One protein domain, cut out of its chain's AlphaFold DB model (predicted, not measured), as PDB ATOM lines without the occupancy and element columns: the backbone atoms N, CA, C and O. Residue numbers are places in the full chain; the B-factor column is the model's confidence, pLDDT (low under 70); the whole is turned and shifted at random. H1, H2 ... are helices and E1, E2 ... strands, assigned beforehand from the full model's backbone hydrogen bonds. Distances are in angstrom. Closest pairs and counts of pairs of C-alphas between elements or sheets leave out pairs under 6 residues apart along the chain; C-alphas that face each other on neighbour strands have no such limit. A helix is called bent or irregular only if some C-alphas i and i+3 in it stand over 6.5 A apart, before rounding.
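Overview. This is residues 5 to 207 of the 207 residues of an uncharacterized protein of Pseudomonas fluorescens (UniProt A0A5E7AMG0). A strongly twisted sheet of six strands has a long helical hairpin, H2 and H3, packed over one face, with the short H1 over the same face. At the hairpin's side of the model the last helix, H6, sticks out alone as an arm with residues 194 to 207, of which 194 to 205 belong to H6, while the short H5 sits on H2. The printed part has 203 residues with six named helices and six named strands, in the order H1 H2 H3 E1 E2 E3 H4 E4 E5 E6 H5 H6. The sheet's order is E1 E2 E3 E4 E5 E6, mixed, with E3 and E4 its parallel pair, and the class is mixed, helices and strands. The whole is compact, with a radius of gyration of the C-alphas of 17.5 A and spans of 48 by 45 by 33 A.

Arrangement. H1, residues 5 to 11, is on the sheet formed by E1, residues 74 to 79, E2, residues 86 to 92, E3, residues 95 to 101, E4, residues 139 to 146, E5, residues 153 to 159, and E6, residues 166 to 171. H1 runs across the strands at a height over the sheet of 8.6 A and lies only just over E4, on which 3 of its C-alphas fall. H2, residues 14 to 37, is on the same face at a height over the sheet of 10.3 A, over E3 and E4; it runs along the strands, only just, at 27 degrees to E3 on the local plane. H2 and H3, residues 45 to 67, form a helical hairpin and touch, closest at the C-alphas of Gly 27 and Val 57, 4.2 A apart, with a steep tilt of 39 degrees, opposite ways. H3 is on the same face, slantwise to the strands, at a height over the sheet of 8.4 A, over E2 and only just over E1, where 3 of its C-alphas fall. E1, E2 and E3 are a meander, each strand the antiparallel neighbour of the one before; N 76 and O 89 are 3.0 A apart, and N 90 and O 97 3.0 A, within hydrogen-bond range. E3, H4, residues 112 to 115, and E4 are a strand-helix-strand unit, two parallel neighbour strands with a helix between, and its crossover is right-handed; N 98 and O 141 are 3.1 A apart. H4 is not on the sheet. E4, E5 and E6 are a second meander, with N 144 and O 155 2.8 A apart and N 156 and O 170 2.8 A. H5, residues 177 to 181, touches residues 22 to 26 of H2, closest at the C-alphas of Leu 26 and Val 180, 6.0 A apart. H6, residues 188 to 205, is close to H2 but not clearly touching, the C-alphas of Ile 34 and Asp 190 being 8.0 A apart. Every O i to N i+4 pair is within hydrogen-bond range in H1, H2, H5 and H6, while H3 has 14 of 19 and H4 is too short for such a pair.

Along the chain. H1 begins at C-alpha 5, (87.547, 184.863, 124.420). From first to last C-alpha H2 measures 34.3 A, H3 30.3 A and H6 25.7 A. H3 is irregular, with C-alphas 62 and 65 7.2 A apart. E4, the longest strand, measures 22.6 A and begins at C-alpha 139, (93.245, 179.960, 132.549). H6 ends at C-alpha 205, (120.788, 143.580, 133.919).

Size, cuts and confidence. The two C-alphas farthest apart, those of Gln 6 and Lys 205, are 55.1 A apart. The printed part has no cut and ends at the chain's last residue. The link from H4 to E4, residues 116 to 138, is long. The mean pLDDT of the printed part is 73.5, and 83 residues are under 70, among them residues 105 to 137 and 181 to 207.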
ATOM      1  N   PRO A   5      87.113 184.602 125.793       87.94
ATOM      2  CA  PRO A   5      87.547 184.863 124.420       87.94
ATOM      3  C   PRO A   5      88.630 185.943 124.310       87.94
ATOM      4  O   PRO A   5      89.604 185.735 123.599       87.94
ATOM      5  N   GLN A   6      88.515 187.049 125.057       88.88
ATOM      6  CA  GLN A   6      89.522 188.117 125.052       88.88
ATOM      7  C   GLN A   6      90.869 187.639 125.602       88.88
ATOM      8  O   GLN A   6      91.910 188.006 125.061       88.88
ATOM      9  N   VAL A   7      90.861 186.809 126.651       88.56
ATOM     10  CA  VAL A   7      92.082 186.172 127.167       88.56
ATOM     11  C   VAL A   7      92.695 185.268 126.101       88.56
ATOM     12  O   VAL A   7      93.883 185.392 125.832       88.56
ATOM     13  N   ILE A   8      91.896 184.420 125.441       89.75
ATOM     14  CA  ILE A   8      92.395 183.540 124.373       89.75
ATOM     15  C   ILE A   8      92.968 184.347 123.206       89.75
ATOM     16  O   ILE A   8      94.063 184.041 122.753       89.75
ATOM     17  N   ASP A   9      92.278 185.377 122.724       89.88
ATOM     18  CA  ASP A   9      92.751 186.169 121.583       89.88
ATOM     19  C   ASP A   9      94.028 186.962 121.903       89.88
ATOM     20  O   ASP A   9      94.882 187.123 121.033       89.88
ATOM     21  N   THR A  10      94.183 187.418 123.153       90.44
ATOM     22  CA  THR A  10      95.378 188.152 123.603       90.44
ATOM     23  C   THR A  10      96.558 187.209 123.821       90.44
ATOM     24  O   THR A  10      97.666 187.440 123.335       90.44
ATOM     25  N   ASP A  11      96.323 186.123 124.552       91.56
ATOM     26  CA  ASP A  11      97.392 185.292 125.090       91.56
ATOM     27  C   ASP A  11      97.715 184.117 124.152       91.56
ATOM     28  O   ASP A  11      98.804 183.554 124.226       91.56
ATOM     29  N   LEU A  12      96.825 183.782 123.214       92.38
ATOM     30  CA  LEU A  12      96.983 182.727 122.214       92.38
ATOM     31  C   LEU A  12      96.634 183.246 120.811       92.38
ATOM     32  O   LEU A  12      95.700 182.784 120.157       92.38
ATOM     33  N   SER A  13      97.421 184.221 120.348       91.44
ATOM     34  CA  SER A  13      97.324 184.768 118.987       91.44
ATOM     35  C   SER A  13      97.423 183.691 117.893       91.44
ATOM     36  O   SER A  13      97.868 182.564 118.132       91.44
ATOM     37  N   PHE A  14      97.050 184.051 116.664       89.69
ATOM     38  CA  PHE A  14      97.082 183.137 115.520       89.69
ATOM     39  C   PHE A  14      98.455 182.492 115.296       89.69
ATOM     40  O   PHE A  14      98.529 181.277 115.140       89.69
ATOM     41  N   ASP A  15      99.535 183.266 115.381       89.50
ATOM     42  CA  ASP A  15     100.893 182.754 115.161       89.50
ATOM     43  C   ASP A  15     101.307 181.753 116.245       89.50
ATOM     44  O   ASP A  15     101.917 180.722 115.961       89.50
ATOM     45  N   LYS A  16     100.886 181.999 117.493       92.94
ATOM     46  CA  LYS A  16     101.076 181.054 118.603       92.94
ATOM     47  C   LYS A  16     100.305 179.759 118.362       92.94
ATOM     48  O   LYS A  16     100.850 178.674 118.549       92.94
ATOM     49  N   MET A  17      99.050 179.858 117.919       93.56
ATOM     50  CA  MET A  17      98.242 178.689 117.558       93.56
ATOM     51  C   MET A  17      98.886 177.887 116.425       93.56
ATOM     52  O   MET A  17      98.934 176.663 116.518       93.56
ATOM     53  N   ALA A  18      99.409 178.567 115.402       91.31
ATOM     54  CA  ALA A  18     100.085 177.944 114.270       91.31
ATOM     55  C   ALA A  18     101.380 177.229 114.687       91.31
ATOM     56  O   ALA A  18     101.607 176.090 114.286       91.31
ATOM     57  N   ALA A  19     102.200 177.846 115.545       92.19
ATOM     58  CA  ALA A  19     103.420 177.223 116.060       92.19
ATOM     59  C   ALA A  19     103.119 175.934 116.845       92.19
ATOM     60  O   ALA A  19     103.750 174.898 116.628       92.19
ATOM     61  N   ILE A  20     102.107 175.971 117.718       94.81
ATOM     62  CA  ILE A  20     101.705 174.805 118.512       94.81
ATOM     63  C   ILE A  20     101.087 173.723 117.614       94.81
ATOM     64  O   ILE A  20     101.431 172.547 117.750       94.81
ATOM     65  N   SER A  21     100.190 174.079 116.688       94.81
ATOM     66  CA  SER A  21      99.547 173.092 115.811       94.81
ATOM     67  C   SER A  21     100.550 172.420 114.875       94.81
ATOM     68  O   SER A  21     100.483 171.203 114.677       94.81
ATOM     69  N   LYS A  22     101.542 173.173 114.387       93.00
ATOM     70  CA  LYS A  22     102.686 172.647 113.639       93.00
ATOM     71  C   LYS A  22     103.511 171.662 114.465       93.00
ATOM     72  O   LYS A  22     103.755 170.552 113.996       93.00
ATOM     73  N   ALA A  23     103.866 172.006 115.702       93.50
ATOM     74  CA  ALA A  23     104.599 171.111 116.599       93.50
ATOM     75  C   ALA A  23     103.856 169.785 116.850       93.50
ATOM     76  O   ALA A  23     104.447 168.707 116.757       93.50
ATOM     77  N   ILE A  24     102.540 169.832 117.083       94.62
ATOM     78  CA  ILE A  24     101.741 168.606 117.223       94.62
ATOM     79  C   ILE A  24     101.746 167.809 115.912       94.62
ATOM     80  O   ILE A  24     101.949 166.596 115.945       94.62
ATOM     81  N   ALA A  25     101.567 168.452 114.756       93.62
ATOM     82  CA  ALA A  25     101.575 167.764 113.464       93.62
ATOM     83  C   ALA A  25     102.918 167.068 113.165       93.62
ATOM     84  O   ALA A  25     102.920 165.926 112.694       93.62
ATOM     85  N   LEU A  26     104.045 167.699 113.509       92.62
ATOM     86  CA  LEU A  26     105.378 167.089 113.437       92.62
ATOM     87  C   LEU A  26     105.479 165.855 114.339       92.62
ATOM     88  O   LEU A  26     105.959 164.811 113.897       92.62
ATOM     89  N   GLY A  27     104.922 165.917 115.552       92.00
ATOM     90  CA  GLY A  27     104.824 164.764 116.448       92.00
ATOM     91  C   GLY A  27     104.057 163.584 115.840       92.00
ATOM     92  O   GLY A  27     104.476 162.433 115.975       92.00
ATOM     93  N   TYR A  28     102.969 163.842 115.105       91.94
ATOM     94  CA  TYR A  28     102.235 162.790 114.388       91.94
ATOM     95  C   TYR A  28     103.069 162.171 113.270       91.94
ATOM     96  O   TYR A  28     103.128 160.940 113.163       91.94
ATOM     97  N   ARG A  29     103.747 163.005 112.478       89.31
ATOM     98  CA  ARG A  29     104.620 162.547 111.397       89.31
ATOM     99  C   ARG A  29     105.762 161.684 111.938       89.31
ATOM    100  O   ARG A  29     105.889 160.541 111.506       89.31
ATOM    101  N   ALA A  30     106.505 162.176 112.928       88.12
ATOM    102  CA  ALA A  30     107.594 161.437 113.563       88.12
ATOM    103  C   ALA A  30     107.113 160.111 114.157       88.12
ATOM    104  O   ALA A  30     107.690 159.062 113.881       88.12
ATOM    105  N   SER A  31     105.985 160.116 114.877       88.38
ATOM    106  CA  SER A  31     105.425 158.879 115.428       88.38
ATOM    107  C   SER A  31     105.080 157.856 114.342       88.38
ATOM    108  O   SER A  31     105.306 156.662 114.523       88.38
ATOM    109  N   SER A  32     104.574 158.312 113.191       86.31
ATOM    110  CA  SER A  32     104.278 157.446 112.049       86.31
ATOM    111  C   SER A  32     105.539 156.878 111.402       86.31
ATOM    112  O   SER A  32     105.525 155.716 111.000       86.31
ATOM    113  N   GLU A  33     106.601 157.674 111.278       85.06
ATOM    114  CA  GLU A  33     107.888 157.228 110.735       85.06
ATOM    115  C   GLU A  33     108.533 156.187 111.659       85.06
ATOM    116  O   GLU A  33     108.855 155.092 111.198       85.06
ATOM    117  N   ILE A  34     108.567 156.441 112.973       82.75
ATOM    118  CA  ILE A  34     109.084 155.503 113.983       82.75
ATOM    119  C   ILE A  34     108.310 154.183 113.964       82.75
ATOM    120  O   ILE A  34     108.905 153.110 113.901       82.75
ATOM    121  N   ILE A  35     106.973 154.230 113.984       81.81
ATOM    122  CA  ILE A  35     106.149 153.011 113.999       81.81
ATOM    123  C   ILE A  35     106.358 152.176 112.726       81.81
ATOM    124  O   ILE A  35     106.340 150.949 112.803       81.81
ATOM    125  N   ARG A  36     106.550 152.812 111.561       78.06
ATOM    126  CA  ARG A  36     106.802 152.105 110.292       78.06
ATOM    127  C   ARG A  36     108.230 151.571 110.184       78.06
ATOM    128  O   ARG A  36     108.414 150.504 109.612       78.06
ATOM    129  N   GLY A  37     109.214 152.318 110.684       73.69
ATOM    130  CA  GLY A  37     110.635 151.992 110.562       73.69
ATOM    131  C   GLY A  37     111.120 150.930 111.549       73.69
ATOM    132  O   GLY A  37     112.109 150.254 111.282       73.69
ATOM    133  N   ASN A  38     110.429 150.738 112.676       68.25
ATOM    134  CA  ASN A  38     110.902 149.849 113.735       68.25
ATOM    135  C   ASN A  38     110.311 148.430 113.628       68.25
ATOM    136  O   ASN A  38     109.171 148.175 114.024       68.25
ATOM    137  N   ALA A  39     111.118 147.474 113.154       60.69
ATOM    138  CA  ALA A  39     110.720 146.069 112.991       60.69
ATOM    139  C   ALA A  39     110.224 145.413 114.299       60.69
ATOM    140  O   ALA A  39     109.327 144.572 114.270       60.69
ATOM    141  N   VAL A  40     110.760 145.835 115.454       60.62
ATOM    142  CA  VAL A  40     110.385 145.325 116.786       60.62
ATOM    143  C   VAL A  40     108.972 145.762 117.186       60.62
ATOM    144  O   VAL A  40     108.244 145.005 117.829       60.62
ATOM    145  N   LEU A  41     108.540 146.953 116.760       62.25
ATOM    146  CA  LEU A  41     107.192 147.452 117.031       62.25
ATOM    147  C   LEU A  41     106.132 146.779 116.151       62.25
ATOM    148  O   LEU A  41     104.959 146.788 116.517       62.25
ATOM    149  N   GLY A  42     106.519 146.139 115.043       54.66
ATOM    150  CA  GLY A  42     105.605 145.487 114.100       54.66
ATOM    151  C   GLY A  42     104.685 144.417 114.707       54.66
ATOM    152  O   GLY A  42     103.610 144.169 114.166       54.66
ATOM    153  N   THR A  43     105.042 143.822 115.852       58.62
ATOM    154  CA  THR A  43     104.232 142.778 116.513       58.62
ATOM    155  C   THR A  43     103.207 143.319 117.519       58.62
ATOM    156  O   THR A  43     102.256 142.608 117.842       58.62
ATOM    157  N   ASN A  44     103.339 144.569 117.995       64.62
ATOM    158  CA  ASN A  44     102.403 145.178 118.957       64.62
ATOM    159  C   ASN A  44     102.227 146.705 118.780       64.62
ATOM    160  O   ASN A  44     101.929 147.435 119.731       64.62
ATOM    161  N   ALA A  45     102.403 147.202 117.549       66.06
ATOM    162  CA  ALA A  45     102.406 148.626 117.206       66.06
ATOM    163  C   ALA A  45     101.165 149.363 117.719       66.06
ATOM    164  O   ALA A  45     101.257 150.500 118.172       66.06
ATOM    165  N   MET A  46     100.006 148.703 117.707       67.06
ATOM    166  CA  MET A  46      98.753 149.288 118.178       67.06
ATOM    167  C   MET A  46      98.787 149.622 119.674       67.06
ATOM    168  O   MET A  46      98.345 150.710 120.044       67.06
ATOM    169  N   ALA A  47      99.357 148.753 120.517       69.19
ATOM    170  CA  ALA A  47      99.434 148.979 121.962       69.19
ATOM    171  C   ALA A  47     100.434 150.091 122.326       69.19
ATOM    172  O   ALA A  47     100.166 150.893 123.219       69.19
ATOM    173  N   ALA A  48     101.557 150.183 121.609       74.94
ATOM    174  CA  ALA A  48     102.585 151.198 121.854       74.94
ATOM    175  C   ALA A  48     102.303 152.546 121.160       74.94
ATOM    176  O   ALA A  48     102.825 153.578 121.584       74.94
ATOM    177  N   SER A  49     101.460 152.560 120.120       78.38
ATOM    178  CA  SER A  49     101.231 153.732 119.260       78.38
ATOM    179  C   SER A  49     100.829 154.992 120.026       78.38
ATOM    180  O   SER A  49     101.315 156.079 119.719       78.38
ATOM    181  N   GLY A  50      99.972 154.858 121.043       78.19
ATOM    182  CA  GLY A  50      99.533 155.984 121.866       78.19
ATOM    183  C   GLY A  50     100.681 156.615 122.656       78.19
ATOM    184  O   GLY A  50     100.781 157.839 122.718       78.19
ATOM    185  N   HIS A  51     101.573 155.786 123.204       79.00
ATOM    186  CA  HIS A  51     102.727 156.231 123.984       79.00
ATOM    187  C   HIS A  51     103.805 156.865 123.102       79.00
ATOM    188  O   HIS A  51     104.290 157.944 123.427       79.00
ATOM    189  N   ILE A  52     104.120 156.245 121.960       84.12
ATOM    190  CA  ILE A  52     105.095 156.778 120.995       84.12
ATOM    191  C   ILE A  52     104.622 158.128 120.460       84.12
ATOM    192  O   ILE A  52     105.378 159.096 120.454       84.12
ATOM    193  N   LYS A  53     103.348 158.213 120.064       85.81
ATOM    194  CA  LYS A  53     102.749 159.459 119.581       85.81
ATOM    195  C   LYS A  53     102.823 160.561 120.622       85.81
ATOM    196  O   LYS A  53     103.200 161.678 120.292       85.81
ATOM    197  N   ARG A  54     102.501 160.244 121.876       83.75
ATOM    198  CA  ARG A  54     102.621 161.199 122.973       83.75
ATOM    199  C   ARG A  54     104.063 161.678 123.152       83.75
ATOM    200  O   ARG A  54     104.267 162.880 123.196       83.75
ATOM    201  N   ALA A  55     105.037 160.770 123.200       84.75
ATOM    202  CA  ALA A  55     106.445 161.135 123.357       84.75
ATOM    203  C   ALA A  55     106.934 162.050 122.221       84.75
ATOM    204  O   ALA A  55     107.610 163.041 122.478       84.75
ATOM    205  N   CYS A  56     106.534 161.764 120.977       89.94
ATOM    206  CA  CYS A  56     106.858 162.615 119.833       89.94
ATOM    207  C   CYS A  56     106.198 163.997 119.955       89.94
ATOM    208  O   CYS A  56     106.854 165.007 119.736       89.94
ATOM    209  N   VAL A  57     104.915 164.060 120.326       91.19
ATOM    210  CA  VAL A  57     104.214 165.338 120.536       91.19
ATOM    211  C   VAL A  57     104.879 166.152 121.646       91.19
ATOM    212  O   VAL A  57     105.188 167.317 121.422       91.19
ATOM    213  N   ASP A  58     105.158 165.547 122.802       89.19
ATOM    214  CA  ASP A  58     105.855 166.208 123.910       89.19
ATOM    215  C   ASP A  58     107.234 166.728 123.452       89.19
ATOM    216  O   ASP A  58     107.572 167.882 123.708       89.19
ATOM    217  N   HIS A  59     108.003 165.946 122.686       90.69
ATOM    218  CA  HIS A  59     109.285 166.393 122.132       90.69
ATOM    219  C   HIS A  59     109.149 167.677 121.295       90.69
ATOM    220  O   HIS A  59     109.801 168.677 121.598       90.69
ATOM    221  N   PHE A  60     108.265 167.700 120.294       93.31
ATOM    222  CA  PHE A  60     108.104 168.884 119.441       93.31
ATOM    223  C   PHE A  60     107.477 170.074 120.177       93.31
ATOM    224  O   PHE A  60     107.846 171.215 119.909       93.31
ATOM    225  N   LEU A  61     106.580 169.841 121.141       93.44
ATOM    226  CA  LEU A  61     106.043 170.916 121.978       93.44
ATOM    227  C   LEU A  61     107.127 171.570 122.844       93.44
ATOM    228  O   LEU A  61     107.109 172.786 123.024       93.44
ATOM    229  N   SER A  62     108.094 170.792 123.340       92.75
ATOM    230  CA  SER A  62     109.217 171.327 124.123       92.75
ATOM    231  C   SER A  62     110.110 172.280 123.320       92.75
ATOM    232  O   SER A  62     110.720 173.179 123.897       92.75
ATOM    233  N   ALA A  63     110.141 172.122 121.993       91.06
ATOM    234  CA  ALA A  63     110.945 172.928 121.083       91.06
ATOM    235  C   ALA A  63     110.255 174.230 120.633       91.06
ATOM    236  O   ALA A  63     110.929 175.103 120.087       91.06
ATOM    237  N   VAL A  64     108.948 174.404 120.886       92.19
ATOM    238  CA  VAL A  64     108.177 175.596 120.469       92.19
ATOM    239  C   VAL A  64     108.822 176.927 120.896       92.19
ATOM    240  O   VAL A  64     108.911 177.822 120.055       92.19
ATOM    241  N   PRO A  65     109.329 177.096 122.137       90.50
ATOM    242  CA  PRO A  65     109.995 178.341 122.530       90.50
ATOM    243  C   PRO A  65     111.251 178.646 121.704       90.50
ATOM    244  O   PRO A  65     111.571 179.807 121.476       90.50
ATOM    245  N   GLY A  66     111.968 177.611 121.256       84.19
ATOM    246  CA  GLY A  66     113.172 177.754 120.438       84.19
ATOM    247  C   GLY A  66     112.872 177.983 118.957       84.19
ATOM    248  O   GLY A  66     113.583 178.740 118.304       84.19
ATOM    249  N   SER A  67     111.811 177.368 118.426       78.19
ATOM    250  CA  SER A  67     111.406 177.526 117.022       78.19
ATOM    251  C   SER A  67     110.608 178.806 116.756       78.19
ATOM    252  O   SER A  67     110.568 179.275 115.620       78.19
ATOM    253  N   ALA A  68     110.003 179.393 117.792       78.81
ATOM    254  CA  ALA A  68     109.275 180.655 117.722       78.81
ATOM    255  C   ALA A  68     109.547 181.527 118.968       78.81
ATOM    256  O   ALA A  68     108.643 181.723 119.783       78.81
ATOM    257  N   PRO A  69     110.760 182.080 119.146       78.94
ATOM    258  CA  PRO A  69     111.133 182.825 120.358       78.94
ATOM    259  C   PRO A  69     110.276 184.079 120.591       78.94
ATOM    260  O   PRO A  69     109.907 184.381 121.724       78.94
ATOM    261  N   GLU A  70     109.855 184.745 119.515       81.94
ATOM    262  CA  GLU A  70     108.969 185.919 119.555       81.94
ATOM    263  C   GLU A  70     107.534 185.585 120.010       81.94
ATOM    264  O   GLU A  70     106.741 186.471 120.321       81.94
ATOM    265  N   SER A  71     107.169 184.298 120.076       82.00
ATOM    266  CA  SER A  71     105.831 183.870 120.500       82.00
ATOM    267  C   SER A  71     105.562 184.134 121.985       82.00
ATOM    268  O   SER A  71     104.405 184.138 122.413       82.00
ATOM    269  N   GLY A  72     106.608 184.311 122.798       86.94
ATOM    270  CA  GLY A  72     106.483 184.398 124.254       86.94
ATOM    271  C   GLY A  72     105.886 183.136 124.893       86.94
ATOM    272  O   GLY A  72     105.366 183.207 126.006       86.94
ATOM    273  N   ILE A  73     105.906 181.998 124.186       93.31
ATOM    274  CA  ILE A  73     105.529 180.694 124.731       93.31
ATOM    275  C   ILE A  73     106.730 180.135 125.489       93.31
ATOM    276  O   ILE A  73     107.841 180.092 124.967       93.31
ATOM    277  N   SER A  74     106.498 179.644 126.702       93.12
ATOM    278  CA  SER A  74     107.458 178.799 127.414       93.12
ATOM    279  C   SER A  74     106.953 177.362 127.469       93.12
ATOM    280  O   SER A  74     105.746 177.130 127.480       93.12
ATOM    281  N   ALA A  75     107.873 176.400 127.498       91.44
ATOM    282  CA  ALA A  75     107.567 174.978 127.582       91.44
ATOM    283  C   ALA A  75     108.383 174.347 128.712       91.44
ATOM    284  O   ALA A  75     109.590 174.582 128.810       91.44
ATOM    285  N   ARG A  76     107.737 173.560 129.574       88.56
ATOM    286  CA  ARG A  76     108.401 172.841 130.671       88.56
ATOM    287  C   ARG A  76     107.859 171.428 130.797       88.56
ATOM    288  O   ARG A  76     106.667 171.204 130.629       88.56
ATOM    289  N   MET A  77     108.750 170.480 131.081       82.38
ATOM    290  CA  MET A  77     108.363 169.116 131.428       82.38
ATOM    291  C   MET A  77     107.953 169.078 132.890       82.38
ATOM    292  O   MET A  77     108.723 169.466 133.766       82.38
ATOM    293  N   GLU A  78     106.756 168.578 133.142       78.81
ATOM    294  CA  GLU A  78     106.085 168.819 134.402       78.81
ATOM    295  C   GLU A  78     105.301 167.560 134.811       78.81
ATOM    296  O   GLU A  78     104.718 166.873 133.966       78.81
ATOM    297  N   SER A  79     105.380 167.173 136.090       67.38
ATOM    298  CA  SER A  79     104.758 165.945 136.617       67.38
ATOM    299  C   SER A  79     103.328 166.229 137.022       67.38
ATOM    300  O   SER A  79     103.079 167.214 137.703       67.38
ATOM    301  N   ASN A  80     102.380 165.380 136.635       63.00
ATOM    302  CA  ASN A  80     101.020 165.537 137.128       63.00
ATOM    303  C   ASN A  80     100.998 165.388 138.661       63.00
ATOM    304  O   ASN A  80     101.876 164.758 139.247       63.00
ATOM    305  N   ARG A  81      99.967 165.920 139.318       55.53
ATOM    306  CA  ARG A  81      99.869 165.972 140.791       55.53
ATOM    307  C   ARG A  81     100.120 164.653 141.547       55.53
ATOM    308  O   ARG A  81     100.526 164.685 142.701       55.53
ATOM    309  N   ASN A  82      99.853 163.494 140.944       55.28
ATOM    310  CA  ASN A  82     100.095 162.185 141.571       55.28
ATOM    311  C   ASN A  82     101.452 161.555 141.185       55.28
ATOM    312  O   ASN A  82     101.710 160.409 141.551       55.28
ATOM    313  N   GLY A  83     102.280 162.257 140.407       62.00
ATOM    314  CA  GLY A  83     103.601 161.825 139.951       62.00
ATOM    315  C   GLY A  83     103.598 160.675 138.941       62.00
ATOM    316  O   GLY A  83     104.663 160.164 138.600       62.00
ATOM    317  N   SER A  84     102.433 160.238 138.452       60.56
ATOM    318  CA  SER A  84     102.323 159.053 137.593       60.56
ATOM    319  C   SER A  84     102.667 159.318 136.125       60.56
ATOM    320  O   SER A  84     102.763 158.375 135.342       60.56
ATOM    321  N   SER A  85     102.760 160.583 135.711       65.12
ATOM    322  CA  SER A  85     102.932 160.972 134.311       65.12
ATOM    323  C   SER A  85     103.589 162.348 134.192       65.12
ATOM    324  O   SER A  85     103.226 163.260 134.926       65.12
ATOM    325  N   LYS A  86     104.506 162.527 133.230       72.62
ATOM    326  CA  LYS A  86     105.130 163.826 132.917       72.62
ATOM    327  C   LYS A  86     104.741 164.322 131.531       72.62
ATOM    328  O   LYS A  86     104.799 163.540 130.589       72.62
ATOM    329  N   HIS A  87     104.347 165.578 131.399       80.12
ATOM    330  CA  HIS A  87     103.913 166.165 130.130       80.12
ATOM    331  C   HIS A  87     104.613 167.496 129.882       80.12
ATOM    332  O   HIS A  87     105.046 168.149 130.832       80.12
ATOM    333  N   ILE A  88     104.677 167.919 128.617       86.75
ATOM    334  CA  ILE A  88     105.011 169.311 128.330       86.75
ATOM    335  C   ILE A  88     103.818 170.209 128.657       86.75
ATOM    336  O   ILE A  88     102.721 170.049 128.118       86.75
ATOM    337  N   VAL A  89     104.074 171.182 129.527       88.31
ATOM    338  CA  VAL A  89     103.186 172.292 129.850       88.31
ATOM    339  C   VAL A  89     103.662 173.516 129.088       88.31
ATOM    340  O   VAL A  89     104.801 173.962 129.259       88.31
ATOM    341  N   LEU A  90     102.787 174.060 128.245       91.88
ATOM    342  CA  LEU A  90     103.032 175.319 127.553       91.88
ATOM    343  C   LEU A  90     102.409 176.458 128.352       91.88
ATOM    344  O   LEU A  90     101.239 176.376 128.722       91.88
ATOM    345  N   ARG A  91     103.152 177.542 128.571       92.25
ATOM    346  CA  ARG A  91     102.607 178.774 129.155       92.25
ATOM    347  C   ARG A  91     102.717 179.918 128.167       92.25
ATOM    348  O   ARG A  91     103.775 180.117 127.573       92.25
ATOM    349  N   SER A  92     101.630 180.664 128.014       91.38
ATOM    350  CA  SER A  92     101.567 181.856 127.174       91.38
ATOM    351  C   SER A  92     100.661 182.885 127.835       91.38
ATOM    352  O   SER A  92      99.450 182.688 127.894       91.38
ATOM    353  N   GLY A  93     101.240 183.968 128.358       89.31
ATOM    354  CA  GLY A  93     100.494 184.928 129.175       89.31
ATOM    355  C   GLY A  93      99.835 184.233 130.368       89.31
ATOM    356  O   GLY A  93     100.510 183.556 131.138       89.31
ATOM    357  N   ARG A  94      98.512 184.359 130.485       87.12
ATOM    358  CA  ARG A  94      97.709 183.720 131.539       87.12
ATOM    359  C   ARG A  94      97.292 182.290 131.209       87.12
ATOM    360  O   ARG A  94      96.615 181.655 132.013       87.12
ATOM    361  N   LEU A  95      97.625 181.785 130.022       87.50
ATOM    362  CA  LEU A  95      97.212 180.456 129.593       87.50
ATOM    363  C   LEU A  95      98.248 179.406 129.956       87.50
ATOM    364  O   LEU A  95      99.423 179.536 129.610       87.50
ATOM    365  N   VAL A  96      97.766 178.327 130.565       86.94
ATOM    366  CA  VAL A  96      98.522 177.097 130.813       86.94
ATOM    367  C   VAL A  96      97.883 175.992 129.981       86.94
ATOM    368  O   VAL A  96      96.711 175.670 130.169       86.94
ATOM    369  N   LEU A  97      98.620 175.439 129.020       88.88
ATOM    370  CA  LEU A  97      98.095 174.520 128.012       88.88
ATOM    371  C   LEU A  97      98.774 173.156 128.091       88.88
ATOM    372  O   LEU A  97     100.000 173.065 128.152       88.88
ATOM    373  N   THR A  98      97.973 172.093 127.996       86.62
ATOM    374  CA  THR A  98      98.468 170.712 127.874       86.62
ATOM    375  C   THR A  98      97.804 169.960 126.736       86.62
ATOM    376  O   THR A  98      96.613 170.136 126.473       86.62
ATOM    377  N   ALA A  99      98.579 169.119 126.054       88.62
ATOM    378  CA  ALA A  99      98.133 168.374 124.885       88.62
ATOM    379  C   ALA A  99      97.637 166.966 125.239       88.62
ATOM    380  O   ALA A  99      98.283 166.228 125.984       88.62
ATOM    381  N   HIS A 100      96.483 166.594 124.680       84.31
ATOM    382  CA  HIS A 100      95.827 165.311 124.919       84.31
ATOM    383  C   HIS A 100      95.369 164.683 123.605       84.31
ATOM    384  O   HIS A 100      94.531 165.231 122.887       84.31
ATOM    385  N   ASN A 101      95.868 163.478 123.331       83.62
ATOM    386  CA  ASN A 101      95.421 162.678 122.197       83.62
ATOM    387  C   ASN A 101      94.046 162.048 122.484       83.62
ATOM    388  O   ASN A 101      93.888 161.318 123.467       83.62
ATOM    389  N   VAL A 102      93.070 162.276 121.605       80.38
ATOM    390  CA  VAL A 102      91.722 161.697 121.676       80.38
ATOM    391  C   VAL A 102      91.325 161.026 120.358       80.38
ATOM    392  O   VAL A 102      91.729 161.423 119.270       80.38
ATOM    393  N   ASN A 103      90.494 159.984 120.443       72.44
ATOM    394  CA  ASN A 103      90.163 159.130 119.290       72.44
ATOM    395  C   ASN A 103      89.104 159.716 118.339       72.44
ATOM    396  O   ASN A 103      88.821 159.117 117.304       72.44
ATOM    397  N   SER A 104      88.464 160.833 118.687       70.06
ATOM    398  CA  SER A 104      87.430 161.446 117.851       70.06
ATOM    399  C   SER A 104      87.319 162.948 118.095       70.06
ATOM    400  O   SER A 104      87.394 163.416 119.232       70.06
ATOM    401  N   SER A 105      87.054 163.699 117.027       66.00
ATOM    402  CA  SER A 105      86.710 165.123 117.099       66.00
ATOM    403  C   SER A 105      85.349 165.366 117.762       66.00
ATOM    404  O   SER A 105      85.087 166.453 118.264       66.00
ATOM    405  N   ARG A 106      84.483 164.339 117.803       60.28
ATOM    406  CA  ARG A 106      83.163 164.376 118.456       60.28
ATOM    407  C   ARG A 106      83.217 164.048 119.949       60.28
ATOM    408  O   ARG A 106      82.166 163.890 120.572       60.28
ATOM    409  N   THR A 107      84.400 163.856 120.535       54.12
ATOM    410  CA  THR A 107      84.464 163.287 121.883       54.12
ATOM    411  C   THR A 107      84.046 164.300 122.943       54.12
ATOM    412  O   THR A 107      84.621 165.377 123.079       54.12
ATOM    413  N   LYS A 108      83.044 163.864 123.717       53.00
ATOM    414  CA  LYS A 108      82.765 164.221 125.110       53.00
ATOM    415  C   LYS A 108      84.075 164.518 125.839       53.00
ATOM    416  O   LYS A 108      85.051 163.799 125.627       53.00
ATOM    417  N   MET A 109      84.067 165.533 126.698       54.97
ATOM    418  CA  MET A 109      85.182 165.830 127.596       54.97
ATOM    419  C   MET A 109      85.826 164.558 128.137       54.97
ATOM    420  O   MET A 109      85.126 163.571 128.399       54.97
ATOM    421  N   LEU A 110      87.155 164.578 128.272       54.62
ATOM    422  CA  LEU A 110      87.906 163.459 128.830       54.62
ATOM    423  C   LEU A 110      87.188 162.948 130.089       54.62
ATOM    424  O   LEU A 110      86.758 163.745 130.921       54.62
ATOM    425  N   LYS A 111      86.987 161.623 130.186       47.25
ATOM    426  CA  LYS A 111      86.175 161.017 131.254       47.25
ATOM    427  C   LYS A 111      86.587 161.592 132.605       47.25
ATOM    428  O   LYS A 111      87.769 161.561 132.932       47.25
ATOM    429  N   SER A 112      85.614 161.991 133.419       42.31
ATOM    430  CA  SER A 112      85.853 162.470 134.786       42.31
ATOM    431  C   SER A 112      86.678 161.495 135.632       42.31
ATOM    432  O   SER A 112      87.301 161.922 136.584       42.31
ATOM    433  N   SER A 113      86.749 160.206 135.282       41.50
ATOM    434  CA  SER A 113      87.619 159.217 135.932       41.50
ATOM    435  C   SER A 113      89.122 159.418 135.678       41.50
ATOM    436  O   SER A 113      89.924 159.048 136.527       41.50
ATOM    437  N   LEU A 114      89.508 160.011 134.539       43.34
ATOM    438  CA  LEU A 114      90.871 160.521 134.296       43.34
ATOM    439  C   LEU A 114      91.161 161.783 135.124       43.34
ATOM    440  O   LEU A 114      92.302 162.206 135.212       43.34
ATOM    441  N   TYR A 115      90.120 162.359 135.722       45.53
ATOM    442  CA  TYR A 115      90.108 163.595 136.495       45.53
ATOM    443  C   TYR A 115      89.432 163.366 137.857       45.53
ATOM    444  O   TYR A 115      88.841 164.272 138.430       45.53
ATOM    445  N   ASN A 116      89.450 162.127 138.373       37.25
ATOM    446  CA  ASN A 116      88.846 161.792 139.661       37.25
ATOM    447  C   ASN A 116      89.543 162.654 140.707       37.25
ATOM    448  O   ASN A 116      90.712 162.377 140.919       37.25
ATOM    449  N   ARG A 117      88.863 163.658 141.288       37.44
ATOM    450  CA  ARG A 117      89.112 164.502 142.495       37.44
ATOM    451  C   ARG A 117      90.565 164.718 142.986       37.44
ATOM    452  O   ARG A 117      90.928 165.826 143.343       37.44
ATOM    453  N   VAL A 118      91.388 163.678 142.987       38.53
ATOM    454  CA  VAL A 118      92.861 163.642 143.022       38.53
ATOM    455  C   VAL A 118      93.515 164.266 141.767       38.53
ATOM    456  O   VAL A 118      94.623 164.783 141.860       38.53
ATOM    457  N   LEU A 119      92.837 164.256 140.610       41.66
ATOM    458  CA  LEU A 119      93.331 164.754 139.310       41.66
ATOM    459  C   LEU A 119      92.623 166.032 138.810       41.66
ATOM    460  O   LEU A 119      92.942 166.518 137.732       41.66
ATOM    461  N   SER A 120      91.672 166.586 139.567       36.94
ATOM    462  CA  SER A 120      90.946 167.810 139.201       36.94
ATOM    463  C   SER A 120      90.878 168.767 140.387       36.94
ATOM    464  O   SER A 120      90.155 168.508 141.352       36.94
ATOM    465  N   SER A 121      91.587 169.888 140.296       35.47
ATOM    466  CA  SER A 121      91.122 171.116 140.927       35.47
ATOM    467  C   SER A 121      90.702 172.078 139.816       35.47
ATOM    468  O   SER A 121      91.390 172.148 138.792       35.47
ATOM    469  N   PRO A 122      89.577 172.780 139.992       40.31
ATOM    470  CA  PRO A 122      89.133 173.821 139.082       40.31
ATOM    471  C   PRO A 122      90.238 174.844 138.867       40.31
ATOM    472  O   PRO A 122      90.769 175.357 139.841       40.31
ATOM    473  N   ASN A 123      90.575 175.163 137.621       39.66
ATOM    474  CA  ASN A 123      91.556 176.205 137.281       39.66
ATOM    475  C   ASN A 123      93.025 175.925 137.633       39.66
ATOM    476  O   ASN A 123      93.829 176.842 137.505       39.66
ATOM    477  N   MET A 124      93.411 174.714 138.040       41.97
ATOM    478  CA  MET A 124      94.801 174.497 138.448       41.97
ATOM    479  C   MET A 124      95.674 173.957 137.329       41.97
ATOM    480  O   MET A 124      95.319 172.991 136.648       41.97
ATOM    481  N   ASP A 125      96.852 174.564 137.222       46.84
ATOM    482  CA  ASP A 125      98.029 173.952 136.642       46.84
ATOM    483  C   ASP A 125      98.147 172.524 137.189       46.84
ATOM    484  O   ASP A 125      98.359 172.297 138.383       46.84
ATOM    485  N   LEU A 126      97.914 171.540 136.323       46.78
ATOM    486  CA  LEU A 126      97.886 170.123 136.689       46.78
ATOM    487  C   LEU A 126      99.259 169.617 137.180       46.78
ATOM    488  O   LEU A 126      99.354 168.447 137.571       46.78
ATOM    489  N   PHE A 127     100.290 170.472 137.149       49.53
ATOM    490  CA  PHE A 127     101.686 170.079 137.234       49.53
ATOM    491  C   PHE A 127     102.587 170.901 138.174       49.53
ATOM    492  O   PHE A 127     103.766 170.573 138.323       49.53
ATOM    493  N   SER A 128     102.048 171.904 138.868       41.97
ATOM    494  CA  SER A 128     102.796 172.684 139.861       41.97
ATOM    495  C   SER A 128     102.568 172.162 141.293       41.97
ATOM    496  O   SER A 128     101.428 172.051 141.746       41.97
ATOM    497  N   GLU A 129     103.652 171.901 142.040       39.22
ATOM    498  CA  GLU A 129     103.620 171.669 143.501       39.22
ATOM    499  C   GLU A 129     103.537 172.975 144.316       39.22
ATOM    500  O   GLU A 129     103.218 172.948 145.503       39.22
ATOM    501  N   SER A 130     103.799 174.121 143.686       40.78
ATOM    502  CA  SER A 130     103.925 175.432 144.321       40.78
ATOM    503  C   SER A 130     102.901 176.405 143.744       40.78
ATOM    504  O   SER A 130     103.205 177.137 142.806       40.78
ATOM    505  N   TYR A 131     101.683 176.408 144.283       44.62
ATOM    506  CA  TYR A 131     100.758 177.512 144.031       44.62
ATOM    507  C   TYR A 131     100.746 178.443 145.237       44.62
ATOM    508  O   TYR A 131     100.353 178.037 146.329       44.62
ATOM    509  N   ASP A 132     101.186 179.682 145.019       43.31
ATOM    510  CA  ASP A 132     100.789 180.813 145.852       43.31
ATOM    511  C   ASP A 132      99.315 181.122 145.542       43.31
ATOM    512  O   ASP A 132      98.926 181.205 144.377       43.31
ATOM    513  N   ASP A 133      98.494 181.346 146.570       43.09
ATOM    514  CA  ASP A 133      97.051 181.660 146.484       43.09
ATOM    515  C   ASP A 133      96.713 182.963 145.704       43.09
ATOM    516  O   ASP A 133      95.566 183.410 145.683       43.09
ATOM    517  N   ASN A 134      97.692 183.592 145.043       40.00
ATOM    518  CA  ASN A 134      97.590 184.908 144.409       40.00
ATOM    519  C   ASN A 134      97.365 184.893 142.879       40.00
ATOM    520  O   ASN A 134      97.276 185.962 142.278       40.00
ATOM    521  N   GLU A 135      97.241 183.740 142.218       49.28
ATOM    522  CA  GLU A 135      97.080 183.664 140.751       49.28
ATOM    523  C   GLU A 135      95.607 183.523 140.301       49.28
ATOM    524  O   GLU A 135      95.227 182.593 139.590       49.28
ATOM    525  N   SER A 136      94.751 184.482 140.675       54.75
ATOM    526  CA  SER A 136      93.319 184.510 140.304       54.75
ATOM    527  C   SER A 136      93.029 184.649 138.799       54.75
ATOM    528  O   SER A 136      91.867 184.590 138.394       54.75
ATOM    529  N   ASP A 137      94.061 184.841 137.974       67.00
ATOM    530  CA  ASP A 137      93.943 185.240 136.569       67.00
ATOM    531  C   ASP A 137      94.349 184.146 135.565       67.00
ATOM    532  O   ASP A 137      94.254 184.371 134.356       67.00
ATOM    533  N   ILE A 138      94.789 182.970 136.029       71.31
ATOM    534  CA  ILE A 138      95.257 181.887 135.152       71.31
ATOM    535  C   ILE A 138      94.108 181.054 134.593       71.31
ATOM    536  O   ILE A 138      93.170 180.664 135.287       71.31
ATOM    537  N   VAL A 139      94.219 180.743 133.301       78.12
ATOM    538  CA  VAL A 139      93.245 179.960 132.549       78.12
ATOM    539  C   VAL A 139      93.911 178.687 132.035       78.12
ATOM    540  O   VAL A 139      94.790 178.710 131.173       78.12
ATOM    541  N   CYS A 140      93.464 177.545 132.549       79.94
ATOM    542  CA  CYS A 140      93.964 176.242 132.131       79.94
ATOM    543  C   CYS A 140      93.209 175.730 130.900       79.94
ATOM    544  O   CYS A 140      91.983 175.607 130.915       79.94
ATOM    545  N   GLY A 141      93.946 175.395 129.842       82.56
ATOM    546  CA  GLY A 141      93.408 174.897 128.584       82.56
ATOM    547  C   GLY A 141      93.917 173.511 128.204       82.56
ATOM    548  O   GLY A 141      95.064 173.134 128.442       82.56
ATOM    549  N   GLN A 142      93.040 172.744 127.566       85.44
ATOM    550  CA  GLN A 142      93.334 171.432 127.008       85.44
ATOM    551  C   GLN A 142      93.396 171.539 125.488       85.44
ATOM    552  O   GLN A 142      92.422 171.925 124.846       85.44
ATOM    553  N   LEU A 143      94.536 171.173 124.914       90.12
ATOM    554  CA  LEU A 143      94.718 171.023 123.479       90.12
ATOM    555  C   LEU A 143      94.347 169.589 123.106       90.12
ATOM    556  O   LEU A 143      95.164 168.674 123.195       90.12
ATOM    557  N   LEU A 144      93.087 169.381 122.736       88.94
ATOM    558  CA  LEU A 144      92.602 168.087 122.281       88.94
ATOM    559  C   LEU A 144      92.972 167.911 120.816       88.94
ATOM    560  O   LEU A 144      92.602 168.727 119.978       88.94
ATOM    561  N   HIS A 145      93.675 166.839 120.498       90.50
ATOM    562  CA  HIS A 145      94.111 166.553 119.138       90.50
ATOM    563  C   HIS A 145      93.933 165.072 118.829       90.50
ATOM    564  O   HIS A 145      93.879 164.242 119.737       90.50
ATOM    565  N   GLY A 146      93.826 164.699 117.559       86.88
ATOM    566  CA  GLY A 146      93.573 163.298 117.246       86.88
ATOM    567  C   GLY A 146      93.628 162.956 115.775       86.88
ATOM    568  O   GLY A 146      93.438 163.820 114.921       86.88
ATOM    569  N   SER A 147      93.926 161.670 115.533       76.62
ATOM    570  CA  SER A 147      93.936 160.939 114.247       76.62
ATOM    571  C   SER A 147      94.767 159.661 114.305       76.62
ATOM    572  O   SER A 147      95.635 159.517 115.175       76.62
ATOM    573  N   LYS A 148      94.605 158.784 113.299       73.62
ATOM    574  CA  LYS A 148      95.458 157.602 113.098       73.62
ATOM    575  C   LYS A 148      96.928 157.964 112.855       73.62
ATOM    576  O   LYS A 148      97.746 157.688 113.731       73.62
ATOM    577  N   SER A 149      97.254 158.566 111.711       74.75
ATOM    578  CA  SER A 149      98.647 158.739 111.254       74.75
ATOM    579  C   SER A 149      99.107 160.193 111.130       74.75
ATOM    580  O   SER A 149     100.230 160.499 111.507       74.75
ATOM    581  N   ASN A 150      98.249 161.087 110.641       86.25
ATOM    582  CA  ASN A 150      98.529 162.527 110.488       86.25
ATOM    583  C   ASN A 150      97.689 163.312 111.488       86.25
ATOM    584  O   ASN A 150      96.914 162.678 112.162       86.25
ATOM    585  N   LEU A 151      97.797 164.630 111.624       90.44
ATOM    586  CA  LEU A 151      96.878 165.399 112.473       90.44
ATOM    587  C   LEU A 151      95.638 165.831 111.660       90.44
ATOM    588  O   LEU A 151      95.785 166.567 110.693       90.44
ATOM    589  N   GLU A 152      94.433 165.392 112.034       90.31
ATOM    590  CA  GLU A 152      93.162 165.715 111.338       90.31
ATOM    591  C   GLU A 152      92.285 166.707 112.106       90.31
ATOM    592  O   GLU A 152      91.394 167.318 111.518       90.31
ATOM    593  N   PHE A 153      92.488 166.864 113.414       91.50
ATOM    594  CA  PHE A 153      91.792 167.881 114.198       91.50
ATOM    595  C   PHE A 153      92.605 168.308 115.411       91.50
ATOM    596  O   PHE A 153      93.370 167.525 115.982       91.50
ATOM    597  N   MET A 154      92.368 169.548 115.832       92.06
ATOM    598  CA  MET A 154      92.904 170.115 117.055       92.06
ATOM    599  C   MET A 154      91.932 171.161 117.599       92.06
ATOM    600  O   MET A 154      91.455 172.021 116.861       92.06
ATOM    601  N   SER A 155      91.637 171.113 118.892       91.00
ATOM    602  CA  SER A 155      90.794 172.094 119.560       91.00
ATOM    603  C   SER A 155      91.361 172.487 120.915       91.00
ATOM    604  O   SER A 155      91.885 171.664 121.658       91.00
ATOM    605  N   LEU A 156      91.230 173.767 121.241       90.56
ATOM    606  CA  LEU A 156      91.390 174.269 122.593       90.56
ATOM    607  C   LEU A 156      90.061 174.105 123.327       90.56
ATOM    608  O   LEU A 156      89.027 174.566 122.844       90.56
ATOM    609  N   VAL A 157      90.108 173.489 124.501       86.69
ATOM    610  CA  VAL A 157      88.982 173.337 125.419       86.69
ATOM    611  C   VAL A 157      89.363 173.930 126.769       86.69
ATOM    612  O   VAL A 157      90.355 173.516 127.362       86.69
ATOM    613  N   ILE A 158      88.567 174.874 127.265       84.38
ATOM    614  CA  ILE A 158      88.649 175.359 128.645       84.38
ATOM    615  C   ILE A 158      87.551 174.644 129.437       84.38
ATOM    616  O   ILE A 158      86.367 174.912 129.204       84.38
ATOM    617  N   PRO A 159      87.900 173.688 130.311       75.25
ATOM    618  CA  PRO A 159      86.915 172.979 131.110       75.25
ATOM    619  C   PRO A 159      86.359 173.867 132.224       75.25
ATOM    620  O   PRO A 159      86.977 174.843 132.647       75.25
ATOM    621  N   ASP A 160      85.194 173.489 132.741       68.38
ATOM    622  CA  ASP A 160      84.712 173.994 134.011       68.38
ATOM    623  C   ASP A 160      85.574 173.470 135.154       68.38
ATOM    624  O   ASP A 160      86.381 172.541 135.031       68.38
ATOM    625  N   ALA A 161      85.297 174.045 136.311       64.06
ATOM    626  CA  ALA A 161      85.874 173.693 137.580       64.06
ATOM    627  C   ALA A 161      86.012 172.175 137.846       64.06
ATOM    628  O   ALA A 161      86.985 171.705 138.433       64.06
ATOM    629  N   ASN A 162      85.027 171.389 137.419       60.25
ATOM    630  CA  ASN A 162      84.973 169.960 137.707       60.25
ATOM    631  C   ASN A 162      85.406 169.082 136.528       60.25
ATOM    632  O   ASN A 162      85.234 167.864 136.597       60.25
ATOM    633  N   CYS A 163      85.893 169.678 135.435       61.59
ATOM    634  CA  CYS A 163      86.164 168.986 134.175       61.59
ATOM    635  C   CYS A 163      84.972 168.133 133.689       61.59
ATOM    636  O   CYS A 163      85.141 167.022 133.186       61.59
ATOM    637  N   LYS A 164      83.753 168.653 133.847       63.91
ATOM    638  CA  LYS A 164      82.476 168.056 133.428       63.91
ATOM    639  C   LYS A 164      81.847 168.753 132.225       63.91
ATOM    640  O   LYS A 164      81.179 168.078 131.441       63.91
ATOM    641  N   VAL A 165      82.019 170.071 132.097       68.81
ATOM    642  CA  VAL A 165      81.463 170.884 131.001       68.81
ATOM    643  C   VAL A 165      82.560 171.738 130.362       68.81
ATOM    644  O   VAL A 165      83.475 172.179 131.046       68.81
ATOM    645  N   SER A 166      82.505 171.947 129.044       77.00
ATOM    646  CA  SER A 166      83.400 172.891 128.366       77.00
ATOM    647  C   SER A 166      82.835 174.298 128.531       77.00
ATOM    648  O   SER A 166      81.723 174.562 128.072       77.00
ATOM    649  N   LEU A 167      83.582 175.188 129.185       79.94
ATOM    650  CA  LEU A 167      83.254 176.613 129.265       79.94
ATOM    651  C   LEU A 167      83.557 177.327 127.947       79.94
ATOM    652  O   LEU A 167      82.899 178.306 127.603       79.94
ATOM    653  N   TYR A 168      84.558 176.844 127.214       84.62
ATOM    654  CA  TYR A 168      84.963 177.410 125.937       84.62
ATOM    655  C   TYR A 168      85.603 176.344 125.054       84.62
ATOM    656  O   TYR A 168      86.450 175.578 125.507       84.62
ATOM    657  N   THR A 169      85.240 176.346 123.774       87.88
ATOM    658  CA  THR A 169      85.867 175.496 122.762       87.88
ATOM    659  C   THR A 169      86.224 176.336 121.547       87.88
ATOM    660  O   THR A 169      85.370 177.038 121.008       87.88
ATOM    661  N   ARG A 170      87.460 176.206 121.064       89.25
ATOM    662  CA  ARG A 170      87.922 176.810 119.811       89.25
ATOM    663  C   ARG A 170      88.637 175.774 118.968       89.25
ATOM    664  O   ARG A 170      89.501 175.060 119.464       89.25
ATOM    665  N   GLN A 171      88.288 175.700 117.690       90.81
ATOM    666  CA  GLN A 171      89.054 174.908 116.731       90.81
ATOM    667  C   GLN A 171      90.375 175.619 116.445       90.81
ATOM    668  O   GLN A 171      90.387 176.817 116.160       90.81
ATOM    669  N   ILE A 172      91.474 174.878 116.548       92.19
ATOM    670  CA  ILE A 172      92.804 175.381 116.234       92.19
ATOM    671  C   ILE A 172      93.078 175.081 114.755       92.19
ATOM    672  O   ILE A 172      92.920 173.930 114.338       92.19
ATOM    673  N   PRO A 173      93.469 176.085 113.952       89.19
ATOM    674  CA  PRO A 173      93.846 175.872 112.562       89.19
ATOM    675  C   PRO A 173      94.975 174.848 112.443       89.19
ATOM    676  O   PRO A 173      95.980 174.915 113.155       89.19
ATOM    677  N   LEU A 174      94.796 173.897 111.531       91.88
ATOM    678  CA  LEU A 174      95.807 172.893 111.236       91.88
ATOM    679  C   LEU A 174      96.824 173.454 110.238       91.88
ATOM    680  O   LEU A 174      96.426 174.195 109.335       91.88
ATOM    681  N   PRO A 175      98.108 173.087 110.373       88.31
ATOM    682  CA  PRO A 175      99.112 173.435 109.378       88.31
ATOM    683  C   PRO A 175      98.805 172.738 108.051       88.31
ATOM    684  O   PRO A 175      98.168 171.676 108.010       88.31
ATOM    685  N   LYS A 176      99.292 173.315 106.954       83.62
ATOM    686  CA  LYS A 176      99.262 172.634 105.656       83.62
ATOM    687  C   LYS A 176     100.239 171.461 105.664       83.62
ATOM    688  O   LYS A 176     101.234 171.457 106.387       83.62
ATOM    689  N   PHE A 177      99.970 170.450 104.843       75.00
ATOM    690  CA  PHE A 177     100.810 169.254 104.786       75.00
ATOM    691  C   PHE A 177     102.253 169.580 104.363       75.00
ATOM    692  O   PHE A 177     103.202 168.995 104.881       75.00
ATOM    693  N   GLU A 178     102.418 170.544 103.459       74.94
ATOM    694  CA  GLU A 178     103.704 171.018 102.947       74.94
ATOM    695  C   GLU A 178     104.575 171.611 104.065       74.94
ATOM    696  O   GLU A 178     105.737 171.232 104.201       74.94
ATOM    697  N   GLU A 179     103.981 172.427 104.943       74.56
ATOM    698  CA  GLU A 179     104.659 173.098 106.069       74.56
ATOM    699  C   GLU A 179     105.256 172.109 107.083       74.56
ATOM    700  O   GLU A 179     106.211 172.432 107.787       74.56
ATOM    701  N   VAL A 180     104.683 170.904 107.168       75.88
ATOM    702  CA  VAL A 180     105.130 169.824 108.062       75.88
ATOM    703  C   VAL A 180     106.117 168.893 107.357       75.88
ATOM    704  O   VAL A 180     106.960 168.278 108.007       75.88
ATOM    705  N   ARG A 181     106.014 168.744 106.031       68.50
ATOM    706  CA  ARG A 181     106.850 167.832 105.236       68.50
ATOM    707  C   ARG A 181     108.255 168.379 104.990       68.50
ATOM    708  O   ARG A 181     109.195 167.591 104.912       68.50
ATOM    709  N   GLU A 182     108.387 169.693 104.849       61.00
ATOM    710  CA  GLU A 182     109.666 170.354 104.559       61.00
ATOM    711  C   GLU A 182     110.649 170.310 105.733       61.00
ATOM    712  O   GLU A 182     111.861 170.361 105.524       61.00
ATOM    713  N   GLU A 183     110.158 170.146 106.963       60.59
ATOM    714  CA  GLU A 183     111.040 170.006 108.115       60.59
ATOM    715  C   GLU A 183     111.689 168.625 108.150       60.59
ATOM    716  O   GLU A 183     111.033 167.579 108.059       60.59
ATOM    717  N   LYS A 184     113.014 168.617 108.285       59.06
ATOM    718  CA  LYS A 184     113.743 167.394 108.593       59.06
ATOM    719  C   LYS A 184     113.427 167.026 110.037       59.06
ATOM    720  O   LYS A 184     113.684 167.810 110.944       59.06
ATOM    721  N   ILE A 185     112.869 165.837 110.231       62.22
ATOM    722  CA  ILE A 185     112.847 165.203 111.545       62.22
ATOM    723  C   ILE A 185     114.309 164.851 111.802       62.22
ATOM    724  O   ILE A 185     114.852 163.983 111.129       62.22
ATOM    725  N   GLU A 186     114.987 165.634 112.638       55.75
ATOM    726  CA  GLU A 186     116.403 165.411 112.916       55.75
ATOM    727  C   GLU A 186     116.626 164.000 113.484       55.75
ATOM    728  O   GLU A 186     115.842 163.525 114.312       55.75
ATOM    729  N   ASP A 187     117.751 163.382 113.111       46.91
ATOM    730  CA  ASP A 187     118.221 162.051 113.551       46.91
ATOM    731  C   ASP A 187     118.355 161.910 115.092       46.91
ATOM    732  O   ASP A 187     118.651 160.839 115.628       46.91
ATOM    733  N   ASN A 188     118.112 162.989 115.843       47.34
ATOM    734  CA  ASN A 188     118.040 163.010 117.302       47.34
ATOM    735  C   ASN A 188     116.918 162.120 117.866       47.34
ATOM    736  O   ASN A 188     117.052 161.617 118.983       47.34
ATOM    737  N   LEU A 189     115.831 161.885 117.119       55.06
ATOM    738  CA  LEU A 189     114.751 160.994 117.563       55.06
ATOM    739  C   LEU A 189     115.123 159.509 117.457       55.06
ATOM    740  O   LEU A 189     114.785 158.746 118.363       55.06
ATOM    741  N   ASP A 190     115.869 159.105 116.429       50.75
ATOM    742  CA  ASP A 190     116.376 157.730 116.316       50.75
ATOM    743  C   ASP A 190     117.379 157.428 117.442       50.75
ATOM    744  O   ASP A 190     117.282 156.396 118.113       50.75
ATOM    745  N   ASN A 191     118.247 158.395 117.762       55.84
ATOM    746  CA  ASN A 191     119.147 158.313 118.914       55.84
ATOM    747  C   ASN A 191     118.400 158.217 120.258       55.84
ATOM    748  O   ASN A 191     118.860 157.508 121.155       55.84
ATOM    749  N   LEU A 192     117.247 158.880 120.408       60.25
ATOM    750  CA  LEU A 192     116.447 158.841 121.638       60.25
ATOM    751  C   LEU A 192     115.873 157.442 121.901       60.25
ATOM    752  O   LEU A 192     115.936 156.952 123.027       60.25
ATOM    753  N   PHE A 193     115.332 156.773 120.877       61.62
ATOM    754  CA  PHE A 193     114.800 155.417 121.041       61.62
ATOM    755  C   PHE A 193     115.908 154.379 121.219       61.62
ATOM    756  O   PHE A 193     115.743 153.458 122.025       61.62
ATOM    757  N   GLU A 194     117.054 154.539 120.551       60.66
ATOM    758  CA  GLU A 194     118.232 153.714 120.830       60.66
ATOM    759  C   GLU A 194     118.738 153.894 122.266       60.66
ATOM    760  O   GLU A 194     119.056 152.905 122.932       60.66
ATOM    761  N   GLN A 195     118.792 155.131 122.770       61.03
ATOM    762  CA  GLN A 195     119.180 155.423 124.152       61.03
ATOM    763  C   GLN A 195     118.194 154.822 125.153       61.03
ATOM    764  O   GLN A 195     118.620 154.086 126.039       61.03
ATOM    765  N   LEU A 196     116.887 155.037 124.972       63.34
ATOM    766  CA  LEU A 196     115.853 154.461 125.839       63.34
ATOM    767  C   LEU A 196     115.890 152.927 125.838       63.34
ATOM    768  O   LEU A 196     115.693 152.294 126.877       63.34
ATOM    769  N   THR A 197     116.184 152.313 124.688       63.94
ATOM    770  CA  THR A 197     116.346 150.856 124.578       63.94
ATOM    771  C   THR A 197     117.589 150.380 125.334       63.94
ATOM    772  O   THR A 197     117.503 149.427 126.111       63.94
ATOM    773  N   LYS A 198     118.729 151.071 125.185       68.12
ATOM    774  CA  LYS A 198     119.972 150.770 125.920       68.12
ATOM    775  C   LYS A 198     119.798 150.932 127.433       68.12
ATOM    776  O   LYS A 198     120.239 150.065 128.185       68.12
ATOM    777  N   GLU A 199     119.130 151.988 127.886       66.94
ATOM    778  CA  GLU A 199     118.831 152.226 129.305       66.94
ATOM    779  C   GLU A 199     117.909 151.146 129.881       66.94
ATOM    780  O   GLU A 199     118.156 150.620 130.971       66.94
ATOM    781  N   PHE A 200     116.878 150.747 129.130       67.12
ATOM    782  CA  PHE A 200     115.993 149.662 129.536       67.12
ATOM    783  C   PHE A 200     116.749 148.335 129.677       67.12
ATOM    784  O   PHE A 200     116.605 147.654 130.694       67.12
ATOM    785  N   GLU A 201     117.606 147.979 128.717       67.75
ATOM    786  CA  GLU A 201     118.424 146.764 128.791       67.75
ATOM    787  C   GLU A 201     119.419 146.781 129.958       67.75
ATOM    788  O   GLU A 201     119.600 145.761 130.627       67.75
ATOM    789  N   GLN A 202     120.036 147.931 130.240       68.00
ATOM    790  CA  GLN A 202     120.922 148.101 131.394       68.00
ATOM    791  C   GLN A 202     120.163 147.959 132.719       68.00
ATOM    792  O   GLN A 202     120.611 147.227 133.602       68.00
ATOM    793  N   SER A 203     118.975 148.562 132.838       64.44
ATOM    794  CA  SER A 203     118.122 148.432 134.030       64.44
ATOM    795  C   SER A 203     117.679 146.986 134.291       64.44
ATOM    796  O   SER A 203     117.520 146.574 135.439       64.44
ATOM    797  N   LYS A 204     117.533 146.189 133.224       61.47
ATOM    798  CA  LYS A 204     117.162 144.770 133.289       61.47
ATOM    799  C   LYS A 204     118.312 143.869 133.739       61.47
ATOM    800  O   LYS A 204     118.045 142.816 134.296       61.47
ATOM    801  N   LYS A 205     119.561 144.272 133.478       60.12
ATOM    802  CA  LYS A 205     120.788 143.580 133.919       60.12
ATOM    803  C   LYS A 205     121.192 143.930 135.355       60.12
ATOM    804  O   LYS A 205     121.977 143.201 135.949       60.12
ATOM    805  N   ALA A 206     120.696 145.046 135.888       55.69
ATOM    806  CA  ALA A 206     120.939 145.493 137.261       55.69
ATOM    807  C   ALA A 206     119.931 144.927 138.288       55.69
ATOM    808  O   ALA A 206     120.047 145.222 139.477       55.69
ATOM    809  N   ARG A 207     118.946 144.143 137.834       44.03
ATOM    810  CA  ARG A 207     118.021 143.341 138.649       44.03
ATOM    811  C   ARG A 207     118.385 141.868 138.554       44.03
ATOM    812  O   ARG A 207     118.154 141.171 139.562       44.03
TER     813      ARG A 207